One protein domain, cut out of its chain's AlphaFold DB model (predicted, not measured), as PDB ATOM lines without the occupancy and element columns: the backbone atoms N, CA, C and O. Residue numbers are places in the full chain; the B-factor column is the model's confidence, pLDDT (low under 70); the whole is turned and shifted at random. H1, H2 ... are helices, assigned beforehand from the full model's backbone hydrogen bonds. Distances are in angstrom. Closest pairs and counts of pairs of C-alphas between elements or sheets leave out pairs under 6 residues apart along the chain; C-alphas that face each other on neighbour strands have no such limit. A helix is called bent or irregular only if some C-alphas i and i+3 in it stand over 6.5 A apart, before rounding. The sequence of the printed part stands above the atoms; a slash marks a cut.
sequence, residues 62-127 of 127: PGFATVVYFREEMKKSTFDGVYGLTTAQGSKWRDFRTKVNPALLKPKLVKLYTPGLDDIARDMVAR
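This is residues 62 to 127 of the 127 residues of the protein "Cytochrome P450 16" of Streltzoviella insularis (UniProt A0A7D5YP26). The model is an open, angular chain of helices: H3 and H4 meet near their ends in a wide L, and off to the side of the first part of H3 the short helices H1 and H2 form a small corner, joined to H3 by the loop of residues 80 to 89. H4 is a free arm, with residues 111 to 127 standing free. The printed part has 66 residues with four named helices, in the order H1, H2, H3, H4, and no named strand; the class is all helix. The whole is extended, with a radius of gyration of the C-alphas of 16.9 A, and its outline is elongated, spanning 45 by 29 by 23 A.

The printed part begins at Pro 62. H1 is residues 65 to 74, 12.8 A from first to last C-alpha, and begins at C-alpha 65 at (-30.016, -28.956, 43.206). It is neither bent nor irregular, but only just: C-alphas 71 and 74 are 6.0 A apart. H2 is residues 76 to 79. H3 is residues 90 to 105, 20.5 A long, beginning at C-alpha 90 at (-42.272, -20.673, 43.810). It has a kink of 41 degrees near residue 99 and is only just irregular, with C-alphas 99 and 102 6.7 A apart. H4 is residues 107 to 126, 28.1 A long, ending at C-alpha 126 at (-34.119, -37.755, 2.254). It has a kink of 40 degrees near residue 114 and is irregular, with C-alphas 112 and 115 7.2 A apart.

H1 and H2 only just touch, and only at the corner by their tight link, with 3 pairs of C-alphas within 8 A; the closest C-alphas are those of Arg 71 and Phe 79, 6.4 A apart. H2 and H3 are apart, with a short link of 10 residues between them. H1 and H3 are apart too. H3 and H4 touch only at the corner by their tight link, residues 102 to 104 of H3 with residues 109 to 110 of H4. Their closest C-alphas are those of Leu 104 and Val 110, 6.4 A apart. Their lines stand at a steep tilt of 65 degrees, and they run the same way. H4 is apart from H1 and from H2. In H1 every O i to N i+4 pair is within hydrogen-bond range; in H3 it is 10 of 12, in H4 11 of 16, and H2 is too short for such a pair.

The two C-alphas farthest apart are those of Ser 91 and Ala 126, at 46.2 A. Without the stretches that stand free, the body has 36 residues and spans 30 by 22 by 21 A. The printed part has no cut and no long link between its named helices. The mean pLDDT of the printed part is 90.4, and Arg 127, the chain's last residue, is the one printed residue under 70.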
ATOM      1  N   PRO A  62     -38.425 -30.679  43.302       83.88
ATOM      2  CA  PRO A  62     -37.045 -30.938  43.698       83.88
ATOM      3  C   PRO A  62     -36.359 -31.901  42.715       83.88
ATOM      4  O   PRO A  62     -37.012 -32.695  42.046       83.88
ATOM      5  N   GLY A  63     -35.025 -31.848  42.637       84.56
ATOM      6  CA  GLY A  63     -34.228 -32.779  41.818       84.56
ATOM      7  C   GLY A  63     -33.058 -32.138  41.070       84.56
ATOM      8  O   GLY A  63     -32.106 -32.824  40.720       84.56
ATOM      9  N   PHE A  64     -33.070 -30.814  40.893       90.00
ATOM     10  CA  PHE A  64     -32.055 -30.085  40.119       90.00
ATOM     11  C   PHE A  64     -31.049 -29.304  40.981       90.00
ATOM     12  O   PHE A  64     -30.456 -28.340  40.504       90.00
ATOM     13  N   ALA A  65     -30.831 -29.705  42.240       89.06
ATOM     14  CA  ALA A  65     -30.016 -28.956  43.206       89.06
ATOM     15  C   ALA A  65     -28.590 -28.656  42.708       89.06
ATOM     16  O   ALA A  65     -28.108 -27.538  42.857       89.06
ATOM     17  N   THR A  66     -27.935 -29.610  42.040       91.69
ATOM     18  CA  THR A  66     -26.597 -29.400  41.459       91.69
ATOM     19  C   THR A  66     -26.603 -28.327  40.369       91.69
ATOM     20  O   THR A  66     -25.698 -27.498  40.310       91.69
ATOM     21  N   VAL A  67     -27.633 -28.306  39.517       90.44
ATOM     22  CA  VAL A  67     -27.765 -27.304  38.445       90.44
ATOM     23  C   VAL A  67     -28.099 -25.935  39.032       90.44
ATOM     24  O   VAL A  67     -27.565 -24.931  38.565       90.44
ATOM     25  N   VAL A  68     -28.950 -25.898  40.062       90.62
ATOM     26  CA  VAL A  68     -29.247 -24.686  40.836       90.62
ATOM     27  C   VAL A  68     -27.947 -24.114  41.399       90.62
ATOM     28  O   VAL A  68     -27.598 -22.991  41.061       90.62
ATOM     29  N   TYR A  69     -27.167 -24.914  42.131       91.12
ATOM     30  CA  TYR A  69     -25.889 -24.487  42.705       91.12
ATOM     31  C   TYR A  69     -24.904 -23.983  41.642       91.12
ATOM     32  O   TYR A  69     -24.315 -22.914  41.777       91.12
ATOM     33  N   PHE A  70     -24.755 -24.716  40.537       91.25
ATOM     34  CA  PHE A  70     -23.878 -24.299  39.446       91.25
ATOM     35  C   PHE A  70     -24.262 -22.922  38.885       91.25
ATOM     36  O   PHE A  70     -23.394 -22.086  38.640       91.25
ATOM     37  N   ARG A  71     -25.557 -22.669  38.680       89.50
ATOM     38  CA  ARG A  71     -26.040 -21.409  38.102       89.50
ATOM     39  C   ARG A  71     -26.012 -20.256  39.099       89.50
ATOM     40  O   ARG A  71     -25.658 -19.148  38.711       89.50
ATOM     41  N   GLU A  72     -26.387 -20.515  40.346       86.62
ATOM     42  CA  GLU A  72     -26.568 -19.481  41.367       86.62
ATOM     43  C   GLU A  72     -25.266 -19.109  42.075       86.62
ATOM     44  O   GLU A  72     -25.065 -17.933  42.370       86.62
ATOM     45  N   GLU A  73     -24.358 -20.068  42.264       90.00
ATOM     46  CA  GLU A  73     -23.107 -19.859  42.997       90.00
ATOM     47  C   GLU A  73     -21.902 -19.800  42.052       90.00
ATOM     48  O   GLU A  73     -21.154 -18.824  42.040       90.00
ATOM     49  N   MET A  74     -21.719 -20.812  41.196       93.00
ATOM     50  CA  MET A  74     -20.498 -20.921  40.376       93.00
ATOM     51  C   MET A  74     -20.501 -20.026  39.131       93.00
ATOM     52  O   MET A  74     -19.442 -19.610  38.659       93.00
ATOM     53  N   LYS A  75     -21.677 -19.770  38.550       91.44
ATOM     54  CA  LYS A  75     -21.851 -19.024  37.291       91.44
ATOM     55  C   LYS A  75     -22.841 -17.872  37.417       91.44
ATOM     56  O   LYS A  75     -23.457 -17.470  36.430       91.44
ATOM     57  N   LYS A  76     -22.943 -17.289  38.613       88.50
ATOM     58  CA  LYS A  76     -23.873 -16.197  38.917       88.50
ATOM     59  C   LYS A  76     -23.807 -15.044  37.911       88.50
ATOM     60  O   LYS A  76     -24.841 -14.610  37.421       88.50
ATOM     61  N   SER A  77     -22.599 -14.605  37.549       90.50
ATOM     62  CA  SER A  77     -22.378 -13.513  36.586       90.50
ATOM     63  C   SER A  77     -22.817 -13.840  35.156       90.50
ATOM     64  O   SER A  77     -23.043 -12.932  34.368       90.50
ATOM     65  N   THR A  78     -22.923 -15.123  34.804       89.38
ATOM     66  CA  THR A  78     -23.370 -15.564  33.476       89.38
ATOM     67  C   THR A  78     -24.891 -15.611  33.377       89.38
ATOM     68  O   THR A  78     -25.440 -15.319  32.321       89.38
ATOM     69  N   PHE A  79     -25.571 -16.008  34.456       84.44
ATOM     70  CA  PHE A  79     -27.020 -16.220  34.446       84.44
ATOM     71  C   PHE A  79     -27.817 -15.057  35.032       84.44
ATOM     72  O   PHE A  79     -29.018 -15.009  34.805       84.44
ATOM     73  N   ASP A  80     -27.182 -14.150  35.776       81.88
ATOM     74  CA  ASP A  80     -27.768 -12.910  36.311       81.88
ATOM     75  C   ASP A  80     -29.141 -13.097  36.986       81.88
ATOM     76  O   ASP A  80     -30.101 -12.366  36.770       81.88
ATOM     77  N   GLY A  81     -29.279 -14.173  37.767       73.50
ATOM     78  CA  GLY A  81     -30.541 -14.487  38.440       73.50
ATOM     79  C   GLY A  81     -31.685 -14.900  37.503       73.50
ATOM     80  O   GLY A  81     -32.823 -14.986  37.951       73.50
ATOM     81  N   VAL A  82     -31.428 -15.199  36.227       72.88
ATOM     82  CA  VAL A  82     -32.414 -15.802  35.326       72.88
ATOM     83  C   VAL A  82     -32.592 -17.274  35.686       72.88
ATOM     84  O   VAL A  82     -31.724 -18.123  35.462       72.88
ATOM     85  N   TYR A  83     -33.759 -17.588  36.235       73.12
ATOM     86  CA  TYR A  83     -34.133 -18.947  36.603       73.12
ATOM     87  C   TYR A  83     -34.777 -19.660  35.410       73.12
ATOM     88  O   TYR A  83     -35.706 -19.142  34.804       73.12
ATOM     89  N   GLY A  84     -34.319 -20.865  35.069       84.06
ATOM     90  CA  GLY A  84     -34.987 -21.689  34.056       84.06
ATOM     91  C   GLY A  84     -36.227 -22.395  34.613       84.06
ATOM     92  O   GLY A  84     -36.345 -22.585  35.821       84.06
ATOM     93  N   LEU A  85     -37.114 -22.877  33.734       88.19
ATOM     94  CA  LEU A  85     -38.339 -23.609  34.115       88.19
ATOM     95  C   LEU A  85     -38.109 -24.818  35.036       88.19
ATOM     96  O   LEU A  85     -39.013 -25.186  35.779       88.19
ATOM     97  N   THR A  86     -36.940 -25.452  34.948       88.38
ATOM     98  CA  THR A  86     -36.585 -26.654  35.716       88.38
ATOM     99  C   THR A  86     -35.928 -26.343  37.058       88.38
ATOM    100  O   THR A  86     -36.007 -27.154  37.974       88.38
ATOM    101  N   THR A  87     -35.263 -25.192  37.181       89.81
ATOM    102  CA  THR A  87     -34.492 -24.821  38.378       89.81
ATOM    103  C   THR A  87     -35.220 -23.800  39.247       89.81
ATOM    104  O   THR A  87     -34.992 -23.756  40.451       89.81
ATOM    105  N   ALA A  88     -36.095 -22.982  38.655       90.06
ATOM    106  CA  ALA A  88     -36.933 -22.038  39.380       90.06
ATOM    107  C   ALA A  88     -37.968 -22.771  40.247       90.06
ATOM    108  O   ALA A  88     -38.539 -23.769  39.818       90.06
ATOM    109  N   GLN A  89     -38.271 -22.217  41.421       90.44
ATOM    110  CA  GLN A  89     -39.356 -22.667  42.301       90.44
ATOM    111  C   GLN A  89     -40.207 -21.466  42.736       90.44
ATOM    112  O   GLN A  89     -39.763 -20.315  42.645       90.44
ATOM    113  N   GLY A  90     -41.426 -21.713  43.218       90.75
ATOM    114  CA  GLY A  90     -42.272 -20.673  43.810       90.75
ATOM    115  C   GLY A  90     -42.604 -19.521  42.851       90.75
ATOM    116  O   GLY A  90     -42.883 -19.719  41.668       90.75
ATOM    117  N   SER A  91     -42.546 -18.286  43.357       90.69
ATOM    118  CA  SER A  91     -42.854 -17.074  42.583       90.69
ATOM    119  C   SER A  91     -41.920 -16.856  41.390       90.69
ATOM    120  O   SER A  91     -42.381 -16.424  40.334       90.69
ATOM    121  N   LYS A  92     -40.634 -17.215  41.515       89.50
ATOM    122  CA  LYS A  92     -39.648 -17.143  40.420       89.50
ATOM    123  C   LYS A  92     -40.048 -18.044  39.256       89.50
ATOM    124  O   LYS A  92     -39.986 -17.631  38.100       89.50
ATOM    125  N   TRP A  93     -40.498 -19.263  39.564       91.75
ATOM    126  CA  TRP A  93     -41.014 -20.181  38.551       91.75
ATOM    127  C   TRP A  93     -42.240 -19.600  37.859       91.75
ATOM    128  O   TRP A  93     -42.307 -19.600  36.631       91.75
ATOM    129  N   ARG A  94     -43.182 -19.049  38.631       92.00
ATOM    130  CA  ARG A  94     -44.416 -18.480  38.086       92.00
ATOM    131  C   ARG A  94     -44.162 -17.290  37.170       92.00
ATOM    132  O   ARG A  94     -44.762 -17.228  36.095       92.00
ATOM    133  N   ASP A  95     -43.290 -16.369  37.570       91.56
ATOM    134  CA  ASP A  95     -42.905 -15.216  36.753       91.56
ATOM    135  C   ASP A  95     -42.303 -15.674  35.417       91.56
ATOM    136  O   ASP A  95     -42.793 -15.301  34.347       91.56
ATOM    137  N   PHE A  96     -41.326 -16.585  35.467       91.75
ATOM    138  CA  PHE A  96     -40.700 -17.119  34.262       91.75
ATOM    139  C   PHE A  96     -41.710 -17.858  33.372       91.75
ATOM    140  O   PHE A  96     -41.809 -17.584  32.174       91.75
ATOM    141  N   ARG A  97     -42.520 -18.756  33.955       91.94
ATOM    142  CA  ARG A  97     -43.547 -19.549  33.256       91.94
ATOM    143  C   ARG A  97     -44.560 -18.655  32.546       91.94
ATOM    144  O   ARG A  97     -44.908 -18.923  31.398       91.94
ATOM    145  N   THR A  98     -44.998 -17.581  33.198       92.81
ATOM    146  CA  THR A  98     -45.973 -16.635  32.637       92.81
ATOM    147  C   THR A  98     -45.409 -15.891  31.429       92.81
ATOM    148  O   THR A  98     -46.133 -15.667  30.460       92.81
ATOM    149  N   LYS A  99     -44.112 -15.561  31.442       92.44
ATOM    150  CA  LYS A  99     -43.433 -14.883  30.329       92.44
ATOM    151  C   LYS A  99     -43.190 -15.806  29.131       92.44
ATOM    152  O   LYS A  99     -43.400 -15.388  27.996       92.44
ATOM    153  N   VAL A 100     -42.787 -17.060  29.362       92.50
ATOM    154  CA  VAL A 100     -42.407 -17.978  28.266       92.50
ATOM    155  C   VAL A 100     -43.578 -18.749  27.657       92.50
ATOM    156  O   VAL A 100     -43.560 -19.034  26.459       92.50
ATOM    157  N   ASN A 101     -44.618 -19.070  28.436       94.19
ATOM    158  CA  ASN A 101     -45.761 -19.850  27.947       94.19
ATOM    159  C   ASN A 101     -46.433 -19.237  26.706       94.19
ATOM    160  O   ASN A 101     -46.717 -19.986  25.769       94.19
ATOM    161  N   PRO A 102     -46.688 -17.911  26.641       92.50
ATOM    162  CA  PRO A 102     -47.285 -17.303  25.466       92.50
ATOM    163  C   PRO A 102     -46.479 -17.536  24.196       92.50
ATOM    164  O   PRO A 102     -47.094 -17.822  23.178       92.50
ATOM    165  N   ALA A 103     -45.150 -17.435  24.273       90.19
ATOM    166  CA  ALA A 103     -44.248 -17.573  23.134       90.19
ATOM    167  C   ALA A 103     -44.123 -19.028  22.662       90.19
ATOM    168  O   ALA A 103     -44.142 -19.288  21.463       90.19
ATOM    169  N   LEU A 104     -44.022 -19.970  23.605       90.94
ATOM    170  CA  LEU A 104     -43.649 -21.355  23.304       90.94
ATOM    171  C   LEU A 104     -44.826 -22.331  23.218       90.94
ATOM    172  O   LEU A 104     -44.700 -23.355  22.563       90.94
ATOM    173  N   LEU A 105     -45.948 -22.059  23.894       92.88
ATOM    174  CA  LEU A 105     -47.038 -23.036  24.047       92.88
ATOM    175  C   LEU A 105     -48.366 -22.597  23.426       92.88
ATOM    176  O   LEU A 105     -49.276 -23.415  23.308       92.88
ATOM    177  N   LYS A 106     -48.524 -21.330  23.011       92.94
ATOM    178  CA  LYS A 106     -49.756 -20.910  22.325       92.94
ATOM    179  C   LYS A 106     -49.820 -21.566  20.942       92.94
ATOM    180  O   LYS A 106     -48.949 -21.272  20.122       92.94
ATOM    181  N   PRO A 107     -50.879 -22.334  20.609       92.50
ATOM    182  CA  PRO A 107     -50.963 -23.043  19.330       92.50
ATOM    183  C   PRO A 107     -50.768 -22.140  18.109       92.50
ATOM    184  O   PRO A 107     -50.146 -22.541  17.132       92.50
ATOM    185  N   LYS A 108     -51.254 -20.892  18.176       92.75
ATOM    186  CA  LYS A 108     -51.075 -19.903  17.104       92.75
ATOM    187  C   LYS A 108     -49.600 -19.589  16.828       92.75
ATOM    188  O   LYS A 108     -49.249 -19.425  15.669       92.75
ATOM    189  N   LEU A 109     -48.766 -19.493  17.867       91.06
ATOM    190  CA  LEU A 109     -47.340 -19.204  17.703       91.06
ATOM    191  C   LEU A 109     -46.546 -20.464  17.368       91.06
ATOM    192  O   LEU A 109     -45.684 -20.408  16.502       91.06
ATOM    193  N   VAL A 110     -46.893 -21.611  17.960       89.12
ATOM    194  CA  VAL A 110     -46.256 -22.900  17.638       89.12
ATOM    195  C   VAL A 110     -46.366 -23.220  16.142       89.12
ATOM    196  O   VAL A 110     -45.382 -23.625  15.529       89.12
ATOM    197  N   LYS A 111     -47.529 -22.957  15.528       91.88
ATOM    198  CA  LYS A 111     -47.761 -23.171  14.089       91.88
ATOM    199  C   LYS A 111     -46.832 -22.371  13.174       91.88
ATOM    200  O   LYS A 111     -46.616 -22.784  12.040       91.88
ATOM    201  N   LEU A 112     -46.281 -21.250  13.641       93.56
ATOM    202  CA  LEU A 112     -45.342 -20.449  12.850       93.56
ATOM    203  C   LEU A 112     -44.018 -21.187  12.622       93.56
ATOM    204  O   LEU A 112     -43.365 -20.961  11.610       93.56
ATOM    205  N   TYR A 113     -43.641 -22.083  13.536       91.69
ATOM    206  CA  TYR A 113     -42.412 -22.872  13.433       91.69
ATOM    207  C   TYR A 113     -42.598 -24.168  12.633       91.69
ATOM    208  O   TYR A 113     -41.610 -24.789  12.252       91.69
ATOM    209  N   THR A 114     -43.842 -24.581  12.362       93.69
ATOM    210  CA  THR A 114     -44.147 -25.854  11.692       93.69
ATOM    211  C   THR A 114     -43.473 -26.009  10.326       93.69
ATOM    212  O   THR A 114     -42.888 -27.068  10.127       93.69
ATOM    213  N   PRO A 115     -43.476 -25.016   9.412       96.06
ATOM    214  CA  PRO A 115     -42.846 -25.190   8.101       96.06
ATOM    215  C   PRO A 115     -41.343 -25.476   8.193       96.06
ATOM    216  O   PRO A 115     -40.868 -26.437   7.606       96.06
ATOM    217  N   GLY A 116     -40.608 -24.715   9.013       96.19
ATOM    218  CA  GLY A 116     -39.168 -24.932   9.181       96.19
ATOM    219  C   GLY A 116     -38.836 -26.279   9.831       96.19
ATOM    220  O   GLY A 116     -37.837 -26.900   9.486       96.19
ATOM    221  N   LEU A 117     -39.682 -26.758  10.750       95.88
ATOM    222  CA  LEU A 117     -39.535 -28.101  11.319       95.88
ATOM    223  C   LEU A 117     -39.856 -29.202  10.296       95.88
ATOM    224  O   LEU A 117     -39.187 -30.233  10.309       95.88
ATOM    225  N   ASP A 118     -40.839 -28.988   9.415       97.12
ATOM    226  CA  ASP A 118     -41.183 -29.921   8.333       97.12
ATOM    227  C   ASP A 118     -40.043 -30.028   7.314       97.12
ATOM    228  O   ASP A 118     -39.666 -31.134   6.938       97.12
ATOM    229  N   ASP A 119     -39.422 -28.905   6.944       97.75
ATOM    230  CA  ASP A 119     -38.266 -28.893   6.040       97.75
ATOM    231  C   ASP A 119     -37.093 -29.702   6.612       97.75
ATOM    232  O   ASP A 119     -36.520 -30.546   5.921       97.75
ATOM    233  N   ILE A 120     -36.773 -29.505   7.897       97.56
ATOM    234  CA  ILE A 120     -35.727 -30.274   8.594       97.56
ATOM    235  C   ILE A 120     -36.083 -31.765   8.631       97.56
ATOM    236  O   ILE A 120     -35.222 -32.611   8.392       97.56
ATOM    237  N   ALA A 121     -37.343 -32.103   8.916       97.50
ATOM    238  CA  ALA A 121     -37.795 -33.489   8.948       97.50
ATOM    239  C   ALA A 121     -37.705 -34.154   7.563       97.50
ATOM    240  O   ALA A 121     -37.273 -35.302   7.462       97.50
ATOM    241  N   ARG A 122     -38.060 -33.438   6.490       97.75
ATOM    242  CA  ARG A 122     -37.936 -33.927   5.108       97.75
ATOM    243  C   ARG A 122     -36.483 -34.131   4.701       97.75
ATOM    244  O   ARG A 122     -36.180 -35.173   4.131       97.75
ATOM    245  N   ASP A 123     -35.599 -33.181   5.011       97.62
ATOM    246  CA  ASP A 123     -34.158 -33.318   4.753       97.62
ATOM    247  C   ASP A 123     -33.576 -34.522   5.505       97.62
ATOM    248  O   ASP A 123     -32.816 -35.293   4.931       97.62
ATOM    249  N   MET A 124     -33.992 -34.746   6.756       97.19
ATOM    250  CA  MET A 124     -33.558 -35.907   7.537       97.19
ATOM    251  C   MET A 124     -33.971 -37.242   6.904       97.19
ATOM    252  O   MET A 124     -33.193 -38.184   6.959       97.19
ATOM    253  N   VAL A 125     -35.174 -37.341   6.330       96.88
ATOM    254  CA  VAL A 125     -35.661 -38.574   5.675       96.88
ATOM    255  C   VAL A 125     -35.042 -38.778   4.290       96.88
ATOM    256  O   VAL A 125     -34.906 -39.911   3.839       96.88
ATOM    257  N   ALA A 126     -34.709 -37.693   3.589       94.81
ATOM    258  CA  ALA A 126     -34.119 -37.755   2.254       94.81
ATOM    259  C   ALA A 126     -32.633 -38.164   2.251       94.81
ATOM    260  O   ALA A 126     -32.107 -38.496   1.187       94.81
ATOM    261  N   ARG A 127     -31.965 -38.114   3.409       69.00
ATOM    262  CA  ARG A 127     -30.577 -38.553   3.619       69.00
ATOM    263  C   ARG A 127     -30.517 -39.991   4.118       69.00
ATOM    264  O   ARG A 127     -29.559 -40.681   3.708       69.00
TER     265      ARG A 127